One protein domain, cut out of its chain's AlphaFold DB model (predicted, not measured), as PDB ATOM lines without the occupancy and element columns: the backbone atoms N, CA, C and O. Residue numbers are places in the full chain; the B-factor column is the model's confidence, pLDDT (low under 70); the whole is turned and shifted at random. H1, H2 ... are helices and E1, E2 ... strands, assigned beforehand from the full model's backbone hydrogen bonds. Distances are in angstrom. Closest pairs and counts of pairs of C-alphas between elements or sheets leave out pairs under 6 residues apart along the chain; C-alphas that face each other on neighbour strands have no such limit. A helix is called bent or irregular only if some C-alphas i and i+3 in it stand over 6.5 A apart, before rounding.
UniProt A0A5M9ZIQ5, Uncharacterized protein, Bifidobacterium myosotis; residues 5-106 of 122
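What this domain is: This is residues 5 to 106 of the 122 residues of an uncharacterized protein of Bifidobacterium myosotis (UniProt A0A5M9ZIQ5). A small hairpin of two strands, E1 and E2, sits at one end of a body of helices in which the short H3 lies in the middle, with H1 crossing it on one side and the arm H4b of a bent helix on the other. The other arm, H4a, folds back from H4b at the opposite end, while H2 leads from the hairpin towards H3, and residues 103 to 104 of the tail pair with E1. The printed part has 102 residues, with four named helices and two named strands in the order H1, E1, E2, H2, H3, H4; the sheet E1 - E2 is antiparallel and the class is mostly helix. The whole is compact, with a radius of gyration of the C-alphas of 12.6 A and spans of 39 by 26 by 20 A.

Where its parts are: Find C-alpha 32 at (189.839, 307.857, 229.039), where E1 begins; it runs to residue 35, and E2 takes residues 40 to 43. H2 follows as residues 44 to 51, 10.4 A long, and H3 as residues 58 to 66, 12.0 A. Go back to C-alpha 5 at (190.374, 327.570, 249.147) for the start of H1, residues 5 to 18, 19.7 A. H4, residues 71 to 96, was assigned as one helix by its hydrogen bonds but is bent: C-alphas 80 and 83 are 9.5 A apart. Its arms are H4a, residues 71 to 80, 14.2 A, and H4b, residues 83 to 96, 19.9 A, ending at C-alpha 96 at (183.724, 302.979, 244.057).

How they stand to each other: Look first at the hairpin of E1 and E2, antiparallel at 142 degrees, where N 33 and O 42 are 2.8 A apart and N 35 and O 40 2.9 A, both within hydrogen-bond range. The closest C-alphas of E1 and H2 are those of Ile 32 and Ser 44, 5.4 A. H1, the hub, touches H2 with residues 14 to 18 alone, at Met 17 and Val 50, whose C-alphas are the closest at 6.6 A. H1 touches H3 about perpendicular, at 89 degrees; the closest C-alphas are Cys 11 and Tyr 62, 5.2 A. H3 touches H4b at a steep tilt of 40 degrees, the same way, closest at C-alphas 60 and 90, 5.2 A. H4a and H4b touch at a steep tilt of 48 degrees, opposite ways, closest at C-alphas 78 and 86, 5.4 A. H1 and H4b are apart. In H1, H2, H3, H4a and H4b every O i to N i+4 pair is within hydrogen-bond range.

The domain as a whole: The C-alphas farthest apart are those of Asp 26 and Glu 80, 38.7 A. The printed part has no cut. The link from H1 to E1, residues 19 to 31, is long. Mean pLDDT of the printed part is 88.1; look for values under 70 at residues 24 to 31, 37 to 38, 97 to 99 and 106.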
ATOM      1  N   ASP A   5     190.369 326.635 250.281       98.06
ATOM      2  CA  ASP A   5     190.374 327.570 249.147       98.06
ATOM      3  C   ASP A   5     191.400 327.168 248.073       98.06
ATOM      4  O   ASP A   5     191.098 327.202 246.886       98.06
ATOM      5  N   GLU A   6     192.600 326.723 248.474       97.88
ATOM      6  CA  GLU A   6     193.639 326.278 247.536       97.88
ATOM      7  C   GLU A   6     193.201 325.028 246.762       97.88
ATOM      8  O   GLU A   6     193.420 324.938 245.554       97.88
ATOM      9  N   VAL A   7     192.554 324.071 247.437       97.88
ATOM     10  CA  VAL A   7     191.988 322.885 246.779       97.88
ATOM     11  C   VAL A   7     190.881 323.290 245.810       97.88
ATOM     12  O   VAL A   7     190.885 322.835 244.666       97.88
ATOM     13  N   PHE A   8     189.962 324.150 246.246       97.50
ATOM     14  CA  PHE A   8     188.842 324.611 245.432       97.50
ATOM     15  C   PHE A   8     189.317 325.336 244.164       97.50
ATOM     16  O   PHE A   8     188.918 324.960 243.061       97.50
ATOM     17  N   ASP A   9     190.230 326.300 244.299       98.06
ATOM     18  CA  ASP A   9     190.775 327.071 243.178       98.06
ATOM     19  C   ASP A   9     191.519 326.178 242.172       98.06
ATOM     20  O   ASP A   9     191.394 326.352 240.954       98.06
ATOM     21  N   VAL A  10     192.279 325.191 242.660       97.69
ATOM     22  CA  VAL A  10     192.987 324.230 241.798       97.69
ATOM     23  C   VAL A  10     192.009 323.322 241.057       97.69
ATOM     24  O   VAL A  10     192.196 323.096 239.859       97.69
ATOM     25  N   CYS A  11     190.959 322.834 241.721       96.06
ATOM     26  CA  CYS A  11     189.961 321.973 241.084       96.06
ATOM     27  C   CYS A  11     189.127 322.740 240.050       96.06
ATOM     28  O   CYS A  11     188.886 322.218 238.962       96.06
ATOM     29  N   LEU A  12     188.770 324.002 240.325       95.69
ATOM     30  CA  LEU A  12     188.145 324.881 239.332       95.69
ATOM     31  C   LEU A  12     189.065 325.136 238.135       95.69
ATOM     32  O   LEU A  12     188.633 325.025 236.991       95.69
ATOM     33  N   THR A  13     190.347 325.414 238.382       97.06
ATOM     34  CA  THR A  13     191.324 325.614 237.301       97.06
ATOM     35  C   THR A  13     191.461 324.353 236.443       97.06
ATOM     36  O   THR A  13     191.499 324.441 235.216       97.06
ATOM     37  N   ALA A  14     191.505 323.169 237.063       95.94
ATOM     38  CA  ALA A  14     191.525 321.896 236.347       95.94
ATOM     39  C   ALA A  14     190.257 321.710 235.499       95.94
ATOM     40  O   ALA A  14     190.369 321.389 234.316       95.94
ATOM     41  N   GLN A  15     189.076 321.988 236.062       94.12
ATOM     42  CA  GLN A  15     187.805 321.935 235.337       94.12
ATOM     43  C   GLN A  15     187.810 322.859 234.111       94.12
ATOM     44  O   GLN A  15     187.484 322.409 233.015       94.12
ATOM     45  N   ASP A  16     188.227 324.116 234.265       94.88
ATOM     46  CA  ASP A  16     188.282 325.101 233.176       94.88
ATOM     47  C   ASP A  16     189.254 324.689 232.059       94.88
ATOM     48  O   ASP A  16     189.046 325.005 230.884       94.88
ATOM     49  N   MET A  17     190.318 323.962 232.407       95.31
ATOM     50  CA  MET A  17     191.279 323.424 231.443       95.31
ATOM     51  C   MET A  17     190.779 322.152 230.744       95.31
ATOM     52  O   MET A  17     191.099 321.947 229.571       95.31
ATOM     53  N   LEU A  18     190.022 321.302 231.444       93.12
ATOM     54  CA  LEU A  18     189.506 320.028 230.932       93.12
ATOM     55  C   LEU A  18     188.234 320.208 230.097       93.12
ATOM     56  O   LEU A  18     188.111 319.585 229.043       93.12
ATOM     57  N   ALA A  19     187.316 321.083 230.514       90.94
ATOM     58  CA  ALA A  19     186.008 321.254 229.880       90.94
ATOM     59  C   ALA A  19     186.065 321.539 228.361       90.94
ATOM     60  O   ALA A  19     185.278 320.945 227.626       90.94
ATOM     61  N   PRO A  20     186.995 322.358 227.825       91.12
ATOM     62  CA  PRO A  20     187.111 322.574 226.378       91.12
ATOM     63  C   PRO A  20     187.647 321.362 225.600       91.12
ATOM     64  O   PRO A  20     187.501 321.302 224.378       91.12
ATOM     65  N   LEU A  21     188.329 320.438 226.282       89.50
ATOM     66  CA  LEU A  21     188.875 319.205 225.704       89.50
ATOM     67  C   LEU A  21     187.862 318.063 225.751       89.50
ATOM     68  O   LEU A  21     188.005 317.087 225.014       89.50
ATOM     69  N   ALA A  22     186.868 318.198 226.624       88.31
ATOM     70  CA  ALA A  22     185.886 317.186 226.911       88.31
ATOM     71  C   ALA A  22     184.968 316.944 225.719       88.31
ATOM     72  O   ALA A  22     184.562 317.857 224.989       88.31
ATOM     73  N   ARG A  23     184.667 315.671 225.491       83.62
ATOM     74  CA  ARG A  23     183.844 315.232 224.372       83.62
ATOM     75  C   ARG A  23     182.815 314.234 224.884       83.62
ATOM     76  O   ARG A  23     183.142 313.344 225.665       83.62
ATOM     77  N   TYR A  24     181.589 314.326 224.373       66.94
ATOM     78  CA  TYR A  24     180.601 313.249 224.473       66.94
ATOM     79  C   TYR A  24     181.003 312.126 223.516       66.94
ATOM     80  O   TYR A  24     180.448 311.981 222.425       66.94
ATOM     81  N   VAL A  25     182.057 311.400 223.872       58.56
ATOM     82  CA  VAL A  25     182.472 310.194 223.157       58.56
ATOM     83  C   VAL A  25     181.864 308.979 223.837       58.56
ATOM     84  O   VAL A  25     181.539 309.002 225.021       58.56
ATOM     85  N   ASP A  26     181.693 307.925 223.052       55.72
ATOM     86  CA  ASP A  26     181.269 306.619 223.531       55.72
ATOM     87  C   ASP A  26     182.265 306.095 224.585       55.72
ATOM     88  O   ASP A  26     183.473 306.059 224.341       55.72
ATOM     89  N   ALA A  27     181.749 305.669 225.743       53.78
ATOM     90  CA  ALA A  27     182.507 305.051 226.835       53.78
ATOM     91  C   ALA A  27     183.244 303.764 226.405       53.78
ATOM     92  O   ALA A  27     184.057 303.228 227.156       53.78
ATOM     93  N   SER A  28     182.989 303.276 225.184       51.88
ATOM     94  CA  SER A  28     183.779 302.243 224.516       51.88
ATOM     95  C   SER A  28     185.202 302.677 224.136       51.88
ATOM     96  O   SER A  28     185.950 301.860 223.601       51.88
ATOM     97  N   TRP A  29     185.599 303.933 224.380       55.84
ATOM     98  CA  TRP A  29     186.975 304.408 224.215       55.84
ATOM     99  C   TRP A  29     187.839 304.062 225.442       55.84
ATOM    100  O   TRP A  29     187.459 304.246 226.593       55.84
ATOM    101  N   TRP A  30     189.016 303.504 225.174       64.62
ATOM    102  CA  TRP A  30     189.893 302.831 226.135       64.62
ATOM    103  C   TRP A  30     190.925 303.850 226.650       64.62
ATOM    104  O   TRP A  30     191.494 304.578 225.834       64.62
ATOM    105  N   GLY A  31     191.199 303.910 227.960       69.44
ATOM    106  CA  GLY A  31     192.181 304.860 228.513       69.44
ATOM    107  C   GLY A  31     191.701 306.317 228.481       69.44
ATOM    108  O   GLY A  31     192.409 307.215 228.012       69.44
ATOM    109  N   ILE A  32     190.462 306.534 228.925       77.88
ATOM    110  CA  ILE A  32     189.839 307.857 229.039       77.88
ATOM    111  C   ILE A  32     189.434 308.127 230.489       77.88
ATOM    112  O   ILE A  32     189.195 307.201 231.265       77.88
ATOM    113  N   HIS A  33     189.343 309.405 230.839       82.88
ATOM    114  CA  HIS A  33     188.849 309.883 232.123       82.88
ATOM    115  C   HIS A  33     187.472 310.505 231.915       82.88
ATOM    116  O   HIS A  33     187.318 311.373 231.049       82.88
ATOM    117  N   HIS A  34     186.487 310.060 232.693       86.31
ATOM    118  CA  HIS A  34     185.233 310.783 232.831       86.31
ATOM    119  C   HIS A  34     185.500 312.007 233.698       86.31
ATOM    120  O   HIS A  34     186.127 311.893 234.754       86.31
ATOM    121  N   ILE A  35     185.066 313.175 233.243       85.56
ATOM    122  CA  ILE A  35     185.116 314.390 234.047       85.56
ATOM    123  C   ILE A  35     183.698 314.660 234.558       85.56
ATOM    124  O   ILE A  35     182.766 314.727 233.763       85.56
ATOM    125  N   SER A  36     183.565 314.722 235.890       74.06
ATOM    126  CA  SER A  36     182.316 314.736 236.678       74.06
ATOM    127  C   SER A  36     181.144 315.446 236.001       74.06
ATOM    128  O   SER A  36     181.312 316.541 235.466       74.06
ATOM    129  N   GLY A  37     179.945 314.865 236.097       69.06
ATOM    130  CA  GLY A  37     178.698 315.414 235.565       69.06
ATOM    131  C   GLY A  37     178.557 315.263 234.049       69.06
ATOM    132  O   GLY A  37     179.063 314.328 233.442       69.06
ATOM    133  N   ASP A  38     177.872 316.211 233.408       67.00
ATOM    134  CA  ASP A  38     177.576 316.145 231.970       67.00
ATOM    135  C   ASP A  38     178.771 316.517 231.073       67.00
ATOM    136  O   ASP A  38     178.599 316.658 229.865       67.00
ATOM    137  N   TYR A  39     179.972 316.748 231.607       72.69
ATOM    138  CA  TYR A  39     181.069 317.308 230.808       72.69
ATOM    139  C   TYR A  39     181.719 316.275 229.872       72.69
ATOM    140  O   TYR A  39     182.309 316.661 228.861       72.69
ATOM    141  N   GLY A  40     181.547 314.977 230.134       84.75
ATOM    142  CA  GLY A  40     181.949 313.898 229.235       84.75
ATOM    143  C   GLY A  40     183.370 313.401 229.487       84.75
ATOM    144  O   GLY A  40     183.785 313.209 230.626       84.75
ATOM    145  N   TRP A  41     184.117 313.135 228.415       86.88
ATOM    146  CA  TRP A  41     185.354 312.354 228.483       86.88
ATOM    147  C   TRP A  41     186.566 313.095 227.922       86.88
ATOM    148  O   TRP A  41     186.464 313.795 226.910       86.88
ATOM    149  N   VAL A  42     187.731 312.859 228.527       87.56
ATOM    150  CA  VAL A  42     189.052 313.276 228.023       87.56
ATOM    151  C   VAL A  42     189.987 312.069 227.912       87.56
ATOM    152  O   VAL A  42     189.854 311.100 228.656       87.56
ATOM    153  N   SER A  43     190.957 312.102 227.001       85.62
ATOM    154  CA  SER A  43     191.996 311.059 226.940       85.62
ATOM    155  C   SER A  43     192.997 311.173 228.095       85.62
ATOM    156  O   SER A  43     193.234 312.274 228.596       85.62
ATOM    157  N   SER A  44     193.674 310.078 228.467       86.75
ATOM    158  CA  SER A  44     194.764 310.141 229.463       86.75
ATOM    159  C   SER A  44     195.886 311.109 229.065       86.75
ATOM    160  O   SER A  44     196.456 311.786 229.912       86.75
ATOM    161  N   GLY A  45     196.171 311.265 227.767       87.12
ATOM    162  CA  GLY A  45     197.155 312.245 227.300       87.12
ATOM    163  C   GLY A  45     196.728 313.700 227.535       87.12
ATOM    164  O   GLY A  45     197.558 314.531 227.906       87.12
ATOM    165  N   GLU A  46     195.444 314.012 227.330       90.88
ATOM    166  CA  GLU A  46     194.862 315.331 227.623       90.88
ATOM    167  C   GLU A  46     194.825 315.590 229.135       90.88
ATOM    168  O   GLU A  46     195.259 316.657 229.576       90.88
ATOM    169  N   TRP A  47     194.410 314.592 229.921       92.44
ATOM    170  CA  TRP A  47     194.448 314.610 231.385       92.44
ATOM    171  C   TRP A  47     195.855 314.927 231.912       92.44
ATOM    172  O   TRP A  47     196.067 315.939 232.586       92.44
ATOM    173  N   ASP A  48     196.857 314.140 231.510       92.38
ATOM    174  CA  ASP A  48     198.246 314.327 231.933       92.38
ATOM    175  C   ASP A  48     198.815 315.680 231.498       92.38
ATOM    176  O   ASP A  48     199.686 316.242 232.167       92.38
ATOM    177  N   ALA A  49     198.402 316.200 230.341       93.75
ATOM    178  CA  ALA A  49     198.862 317.496 229.849       93.75
ATOM    179  C   ALA A  49     198.292 318.668 230.666       93.75
ATOM    180  O   ALA A  49     198.968 319.695 230.804       93.75
ATOM    181  N   VAL A  50     197.077 318.525 231.203       96.06
ATOM    182  CA  VAL A  50     196.483 319.486 232.142       96.06
ATOM    183  C   VAL A  50     197.194 319.404 233.489       96.06
ATOM    184  O   VAL A  50     197.778 320.396 233.926       96.06
ATOM    185  N   PHE A  51     197.236 318.224 234.109       96.25
ATOM    186  CA  PHE A  51     197.736 318.089 235.479       96.25
ATOM    187  C   PHE A  51     199.248 318.288 235.614       96.25
ATOM    188  O   PHE A  51     199.704 318.746 236.657       96.25
ATOM    189  N   ARG A  52     200.037 318.111 234.543       96.69
ATOM    190  CA  ARG A  52     201.458 318.518 234.524       96.69
ATOM    191  C   ARG A  52     201.691 320.023 234.699       96.69
ATOM    192  O   ARG A  52     202.820 320.429 234.965       96.69
ATOM    193  N   ARG A  53     200.665 320.855 234.499       97.06
ATOM    194  CA  ARG A  53     200.727 322.316 234.687       97.06
ATOM    195  C   ARG A  53     200.224 322.760 236.060       97.06
ATOM    196  O   ARG A  53     200.361 323.934 236.391       97.06
ATOM    197  N   LEU A  54     199.640 321.842 236.823       97.44
ATOM    198  CA  LEU A  54     199.064 322.081 238.139       97.44
ATOM    199  C   LEU A  54     199.962 321.462 239.223       97.44
ATOM    200  O   LEU A  54     200.912 320.739 238.903       97.44
ATOM    201  N   PRO A  55     199.725 321.760 240.513       97.38
ATOM    202  CA  PRO A  55     200.415 321.072 241.596       97.38
ATOM    203  C   PRO A  55     200.286 319.552 241.467       97.38
ATOM    204  O   PRO A  55     199.253 319.042 241.048       97.38
ATOM    205  N   PHE A  56     201.321 318.815 241.870       95.81
ATOM    206  CA  PHE A  56     201.383 317.359 241.685       95.81
ATOM    207  C   PHE A  56     200.229 316.583 242.351       95.81
ATOM    208  O   PHE A  56     199.952 315.461 241.954       95.81
ATOM    209  N   TRP A  57     199.558 317.174 243.346       96.62
ATOM    210  CA  TRP A  57     198.408 316.602 244.054       96.62
ATOM    211  C   TRP A  57     197.051 316.919 243.405       96.62
ATOM    212  O   TRP A  57     196.022 316.418 243.853       96.62
ATOM    213  N   ALA A  58     197.028 317.768 242.373       97.50
ATOM    214  CA  ALA A  58     195.800 318.317 241.806       97.50
ATOM    215  C   ALA A  58     194.901 317.253 241.162       97.50
ATOM    216  O   ALA A  58     193.685 317.373 241.254       97.50
ATOM    217  N   ALA A  59     195.478 316.219 240.541       96.38
ATOM    218  CA  ALA A  59     194.704 315.148 239.906       96.38
ATOM    219  C   ALA A  59     193.879 314.364 240.935       96.38
ATOM    220  O   ALA A  59     192.675 314.191 240.760       96.38
ATOM    221  N   ASP A  60     194.508 313.965 242.040       97.06
ATOM    222  CA  ASP A  60     193.846 313.218 243.111       97.06
ATOM    223  C   ASP A  60     192.801 314.070 243.832       97.06
ATOM    224  O   ASP A  60     191.699 313.604 244.111       97.06
ATOM    225  N   ALA A  61     193.117 315.344 244.091       97.00
ATOM    226  CA  ALA A  61     192.154 316.280 244.660       97.00
ATOM    227  C   ALA A  61     190.934 316.449 243.747       97.00
ATOM    228  O   ALA A  61     189.806 316.362 244.224       97.00
ATOM    229  N   TYR A  62     191.153 316.619 242.441       96.00
ATOM    230  CA  TYR A  62     190.077 316.773 241.469       96.00
ATOM    231  C   TYR A  62     189.170 315.535 241.420       96.00
ATOM    232  O   TYR A  62     187.951 315.690 241.482       96.00
ATOM    233  N   ILE A  63     189.746 314.322 241.407       94.50
ATOM    234  CA  ILE A  63     188.985 313.062 241.488       94.50
ATOM    235  C   ILE A  63     188.078 313.058 242.719       94.50
ATOM    236  O   ILE A  63     186.878 312.837 242.600       94.50
ATOM    237  N   LEU A  64     188.638 313.347 243.894       95.12
ATOM    238  CA  LEU A  64     187.882 313.335 245.144       95.12
ATOM    239  C   LEU A  64     186.776 314.386 245.171       95.12
ATOM    240  O   LEU A  64     185.657 314.077 245.571       95.12
ATOM    241  N   THR A  65     187.060 315.608 244.713       94.56
ATOM    242  CA  THR A  65     186.042 316.667 244.665       94.56
ATOM    243  C   THR A  65     184.920 316.371 243.681       94.56
ATOM    244  O   THR A  65     183.769 316.703 243.951       94.56
ATOM    245  N   GLY A  66     185.234 315.726 242.557       92.00
ATOM    246  CA  GLY A  66     184.234 315.298 241.586       92.00
ATOM    247  C   GLY A  66     183.465 314.039 241.998       92.00
ATOM    248  O   GLY A  66     182.499 313.699 241.319       92.00
ATOM    249  N   ASN A  67     183.872 313.399 243.102       92.12
ATOM    250  CA  ASN A  67     183.252 312.225 243.723       92.12
ATOM    251  C   ASN A  67     182.762 312.547 245.148       92.12
ATOM    252  O   ASN A  67     182.953 311.767 246.082       92.12
ATOM    253  N   ASP A  68     182.154 313.723 245.307       90.75
ATOM    254  CA  ASP A  68     181.424 314.179 246.497       90.75
ATOM    255  C   ASP A  68     182.234 314.505 247.763       90.75
ATOM    256  O   ASP A  68     181.636 314.850 248.786       90.75
ATOM    257  N   LEU A  69     183.572 314.487 247.736       94.06
ATOM    258  CA  LEU A  69     184.340 315.050 248.853       94.06
ATOM    259  C   LEU A  69     184.395 316.575 248.749       94.06
ATOM    260  O   LEU A  69     184.714 317.155 247.712       94.06
ATOM    261  N   THR A  70     184.168 317.256 249.866       96.75
ATOM    262  CA  THR A  70     184.355 318.710 249.927       96.75
ATOM    263  C   THR A  70     185.838 319.085 249.846       96.75
ATOM    264  O   THR A  70     186.720 318.338 250.281       96.75
ATOM    265  N   ALA A  71     186.142 320.293 249.362       97.12
ATOM    266  CA  ALA A  71     187.514 320.800 249.318       97.12
ATOM    267  C   ALA A  71     188.184 320.824 250.712       97.12
ATOM    268  O   ALA A  71     189.379 320.543 250.835       97.12
ATOM    269  N   GLY A  72     187.413 321.070 251.780       97.88
ATOM    270  CA  GLY A  72     187.892 321.002 253.162       97.88
ATOM    271  C   GLY A  72     188.262 319.582 253.609       97.88
ATOM    272  O   GLY A  72     189.283 319.386 254.273       97.88
ATOM    273  N   GLU A  73     187.485 318.570 253.211       98.06
ATOM    274  CA  GLU A  73     187.806 317.162 253.478       98.06
ATOM    275  C   GLU A  73     189.057 316.712 252.725       98.06
ATOM    276  O   GLU A  73     189.933 316.084 253.323       98.06
ATOM    277  N   VAL A  74     189.186 317.098 251.457       97.88
ATOM    278  CA  VAL A  74     190.376 316.830 250.637       97.88
ATOM    279  C   VAL A  74     191.624 317.473 251.253       97.88
ATOM    280  O   VAL A  74     192.643 316.800 251.446       97.88
ATOM    281  N   ALA A  75     191.538 318.747 251.652       98.19
ATOM    282  CA  ALA A  75     192.626 319.435 252.342       98.19
ATOM    283  C   ALA A  75     193.007 318.715 253.646       98.19
ATOM    284  O   ALA A  75     194.193 318.535 253.933       98.19
ATOM    285  N   ARG A  76     192.021 318.253 254.427       98.19
ATOM    286  CA  ARG A  76     192.258 317.488 255.659       98.19
ATOM    287  C   ARG A  76     193.003 316.179 255.387       98.19
ATOM    288  O   ARG A  76     194.007 315.928 256.051       98.19
ATOM    289  N   VAL A  77     192.574 315.391 254.396       97.94
ATOM    290  CA  VAL A  77     193.241 314.129 254.009       97.94
ATOM    291  C   VAL A  77     194.713 314.370 253.675       97.94
ATOM    292  O   VAL A  77     195.594 313.695 254.218       97.94
ATOM    293  N   TYR A  78     194.999 315.376 252.843       97.75
ATOM    294  CA  TYR A  78     196.372 315.722 252.479       97.75
ATOM    295  C   TYR A  78     197.186 316.224 253.678       97.75
ATOM    296  O   TYR A  78     198.349 315.863 253.847       97.75
ATOM    297  N   ASN A  79     196.603 317.063 254.532       97.69
ATOM    298  CA  ASN A  79     197.324 317.668 255.650       97.69
ATOM    299  C   ASN A  79     197.621 316.676 256.788       97.69
ATOM    300  O   ASN A  79     198.637 316.828 257.465       97.69
ATOM    301  N   GLU A  80     196.769 315.669 256.989       97.56
ATOM    302  CA  GLU A  80     196.956 314.623 258.005       97.56
ATOM    303  C   GLU A  80     197.866 313.488 257.516       97.56
ATOM    304  O   GLU A  80     198.711 313.002 258.269       97.56
ATOM    305  N   GLY A  81     197.704 313.060 256.260       95.88
ATOM    306  CA  GLY A  81     198.352 311.856 255.729       95.88
ATOM    307  C   GLY A  81     199.331 312.089 254.576       95.88
ATOM    308  O   GLY A  81     199.941 311.132 254.088       95.88
ATOM    309  N   GLY A  82     199.502 313.336 254.143       96.81
ATOM    310  CA  GLY A  82     200.312 313.705 252.988       96.81
ATOM    311  C   GLY A  82     199.714 313.238 251.661       96.81
ATOM    312  O   GLY A  82     198.620 312.677 251.587       96.81
ATOM    313  N   PHE A  83     200.496 313.415 250.599       96.19
ATOM    314  CA  PHE A  83     200.126 313.004 249.246       96.19
ATOM    315  C   PHE A  83     199.754 311.519 249.140       96.19
ATOM    316  O   PHE A  83     198.763 311.185 248.513       96.19
ATOM    317  N   ALA A  84     200.474 310.630 249.829       96.81
ATOM    318  CA  ALA A  84     200.185 309.197 249.778       96.81
ATOM    319  C   ALA A  84     198.802 308.833 250.352       96.81
ATOM    320  O   ALA A  84     198.233 307.810 249.982       96.81
ATOM    321  N   ALA A  85     198.269 309.610 251.303       97.06
ATOM    322  CA  ALA A  85     196.903 309.406 251.784       97.06
ATOM    323  C   ALA A  85     195.871 309.916 250.780       97.06
ATOM    324  O   ALA A  85     194.863 309.246 250.578       97.06
ATOM    325  N   LEU A  86     196.160 311.050 250.140       96.81
ATOM    326  CA  LEU A  86     195.324 311.618 249.091       96.81
ATOM    327  C   LEU A  86     195.207 310.668 247.888       96.81
ATOM    328  O   LEU A  86     194.097 310.330 247.499       96.81
ATOM    329  N   GLU A  87     196.335 310.170 247.379       95.56
ATOM    330  CA  GLU A  87     196.405 309.221 246.258       95.56
ATOM    331  C   GLU A  87     195.604 307.941 246.548       95.56
ATOM    332  O   GLU A  87     194.767 307.522 245.752       95.56
ATOM    333  N   ARG A  88     195.788 307.332 247.731       95.94
ATOM    334  CA  ARG A  88     195.021 306.133 248.123       95.94
ATOM    335  C   ARG A  88     193.519 306.388 248.163       95.94
ATOM    336  O   ARG A  88     192.745 305.511 247.784       95.94
ATOM    337  N   GLU A  89     193.119 307.549 248.664       95.69
ATOM    338  CA  GLU A  89     191.713 307.915 248.761       95.69
ATOM    339  C   GLU A  89     191.118 308.174 247.375       95.69
ATOM    340  O   GLU A  89     190.025 307.692 247.094       95.69
ATOM    341  N   ALA A  90     191.854 308.850 246.487       93.25
ATOM    342  CA  ALA A  90     191.438 309.099 245.108       93.25
ATOM    343  C   ALA A  90     191.273 307.797 244.317       93.25
ATOM    344  O   ALA A  90     190.248 307.603 243.667       93.25
ATOM    345  N   VAL A  91     192.223 306.862 244.438       90.94
ATOM    346  CA  VAL A  91     192.125 305.528 243.817       90.94
ATOM    347  C   VAL A  91     190.899 304.770 244.324       90.94
ATOM    348  O   VAL A  91     190.174 304.171 243.529       90.94
ATOM    349  N   ARG A  92     190.645 304.802 245.640       90.62
ATOM    350  CA  ARG A  92     189.466 304.164 246.240       90.62
ATOM    351  C   ARG A  92     188.171 304.790 245.727       90.62
ATOM    352  O   ARG A  92     187.286 304.070 245.281       90.62
ATOM    353  N   SER A  93     188.095 306.116 245.744       90.19
ATOM    354  CA  SER A  93     186.935 306.879 245.294       90.19
ATOM    355  C   SER A  93     186.624 306.631 243.814       90.19
ATOM    356  O   SER A  93     185.490 306.307 243.482       90.19
ATOM    357  N   ALA A  94     187.630 306.672 242.935       87.06
ATOM    358  CA  ALA A  94     187.454 306.392 241.509       87.06
ATOM    359  C   ALA A  94     186.986 304.953 241.224       87.06
ATOM    360  O   ALA A  94     186.300 304.724 240.234       87.06
ATOM    361  N   ALA A  95     187.353 303.983 242.069       84.06
ATOM    362  CA  ALA A  95     186.930 302.588 241.927       84.06
ATOM    363  C   ALA A  95     185.507 302.322 242.454       84.06
ATOM    364  O   ALA A  95     184.848 301.395 241.988       84.06
ATOM    365  N   GLU A  96     185.056 303.095 243.445       81.12
ATOM    366  CA  GLU A  96     183.724 302.979 244.057       81.12
ATOM    367  C   GLU A  96     182.652 303.808 243.320       81.12
ATOM    368  O   GLU A  96     181.463 303.566 243.517       81.12
ATOM    369  N   CYS A  97     183.060 304.768 242.483       68.62
ATOM    370  CA  CYS A  97     182.174 305.716 241.813       68.62
ATOM    371  C   CYS A  97     181.307 305.062 240.717       68.62
ATOM    372  O   CYS A  97     181.803 304.305 239.877       68.62
ATOM    373  N   ASP A  98     180.005 305.376 240.720       63.19
ATOM    374  CA  ASP A  98     179.094 305.111 239.607       63.19
ATOM    375  C   ASP A  98     179.076 306.305 238.634       63.19
ATOM    376  O   ASP A  98     179.635 307.357 238.912       63.19
ATOM    377  N   ALA A  99     178.546 306.097 237.429       65.75
ATOM    378  CA  ALA A  99     178.926 306.772 236.179       65.75
ATOM    379  C   ALA A  99     178.902 308.322 236.119       65.75
ATOM    380  O   ALA A  99     179.289 308.878 235.092       65.75
ATOM    381  N   ASP A 100     178.483 309.018 237.172       74.38
ATOM    382  CA  ASP A 100     178.333 310.473 237.209       74.38
ATOM    383  C   ASP A 100     179.560 311.214 237.788       74.38
ATOM    384  O   ASP A 100     179.686 312.428 237.602       74.38
ATOM    385  N   GLY A 101     180.495 310.523 238.452       82.38
ATOM    386  CA  GLY A 101     181.702 311.146 239.020       82.38
ATOM    387  C   GLY A 101     182.952 311.063 238.135       82.38
ATOM    388  O   GLY A 101     182.896 310.745 236.951       82.38
ATOM    389  N   VAL A 102     184.114 311.388 238.698       85.62
ATOM    390  CA  VAL A 102     185.427 311.286 238.050       85.62
ATOM    391  C   VAL A 102     186.008 309.894 238.258       85.62
ATOM    392  O   VAL A 102     186.358 309.486 239.368       85.62
ATOM    393  N   TYR A 103     186.194 309.186 237.156       83.56
ATOM    394  CA  TYR A 103     186.838 307.881 237.127       83.56
ATOM    395  C   TYR A 103     187.590 307.703 235.811       83.56
ATOM    396  O   TYR A 103     187.434 308.474 234.862       83.56
ATOM    397  N   TYR A 104     188.436 306.682 235.752       81.31
ATOM    398  CA  TYR A 104     189.187 306.334 234.554       81.31
ATOM    399  C   TYR A 104     188.799 304.932 234.095       81.31
ATOM    400  O   TYR A 104     188.580 304.035 234.909       81.31
ATOM    401  N   THR A 105     188.695 304.730 232.782       73.88
ATOM    402  CA  THR A 105     188.404 303.405 232.234       73.88
ATOM    403  C   THR A 105     189.692 302.593 232.145       73.88
ATOM    404  O   THR A 105     190.568 302.841 231.312       73.88
ATOM    405  N   THR A 106     189.825 301.585 233.010       63.75
ATOM    406  CA  THR A 106     190.887 300.584 232.871       63.75
ATOM    407  C   THR A 106     190.485 299.494 231.903       63.75
ATOM    408  O   THR A 106     189.406 298.914 232.001       63.75
TER     409      THR A 106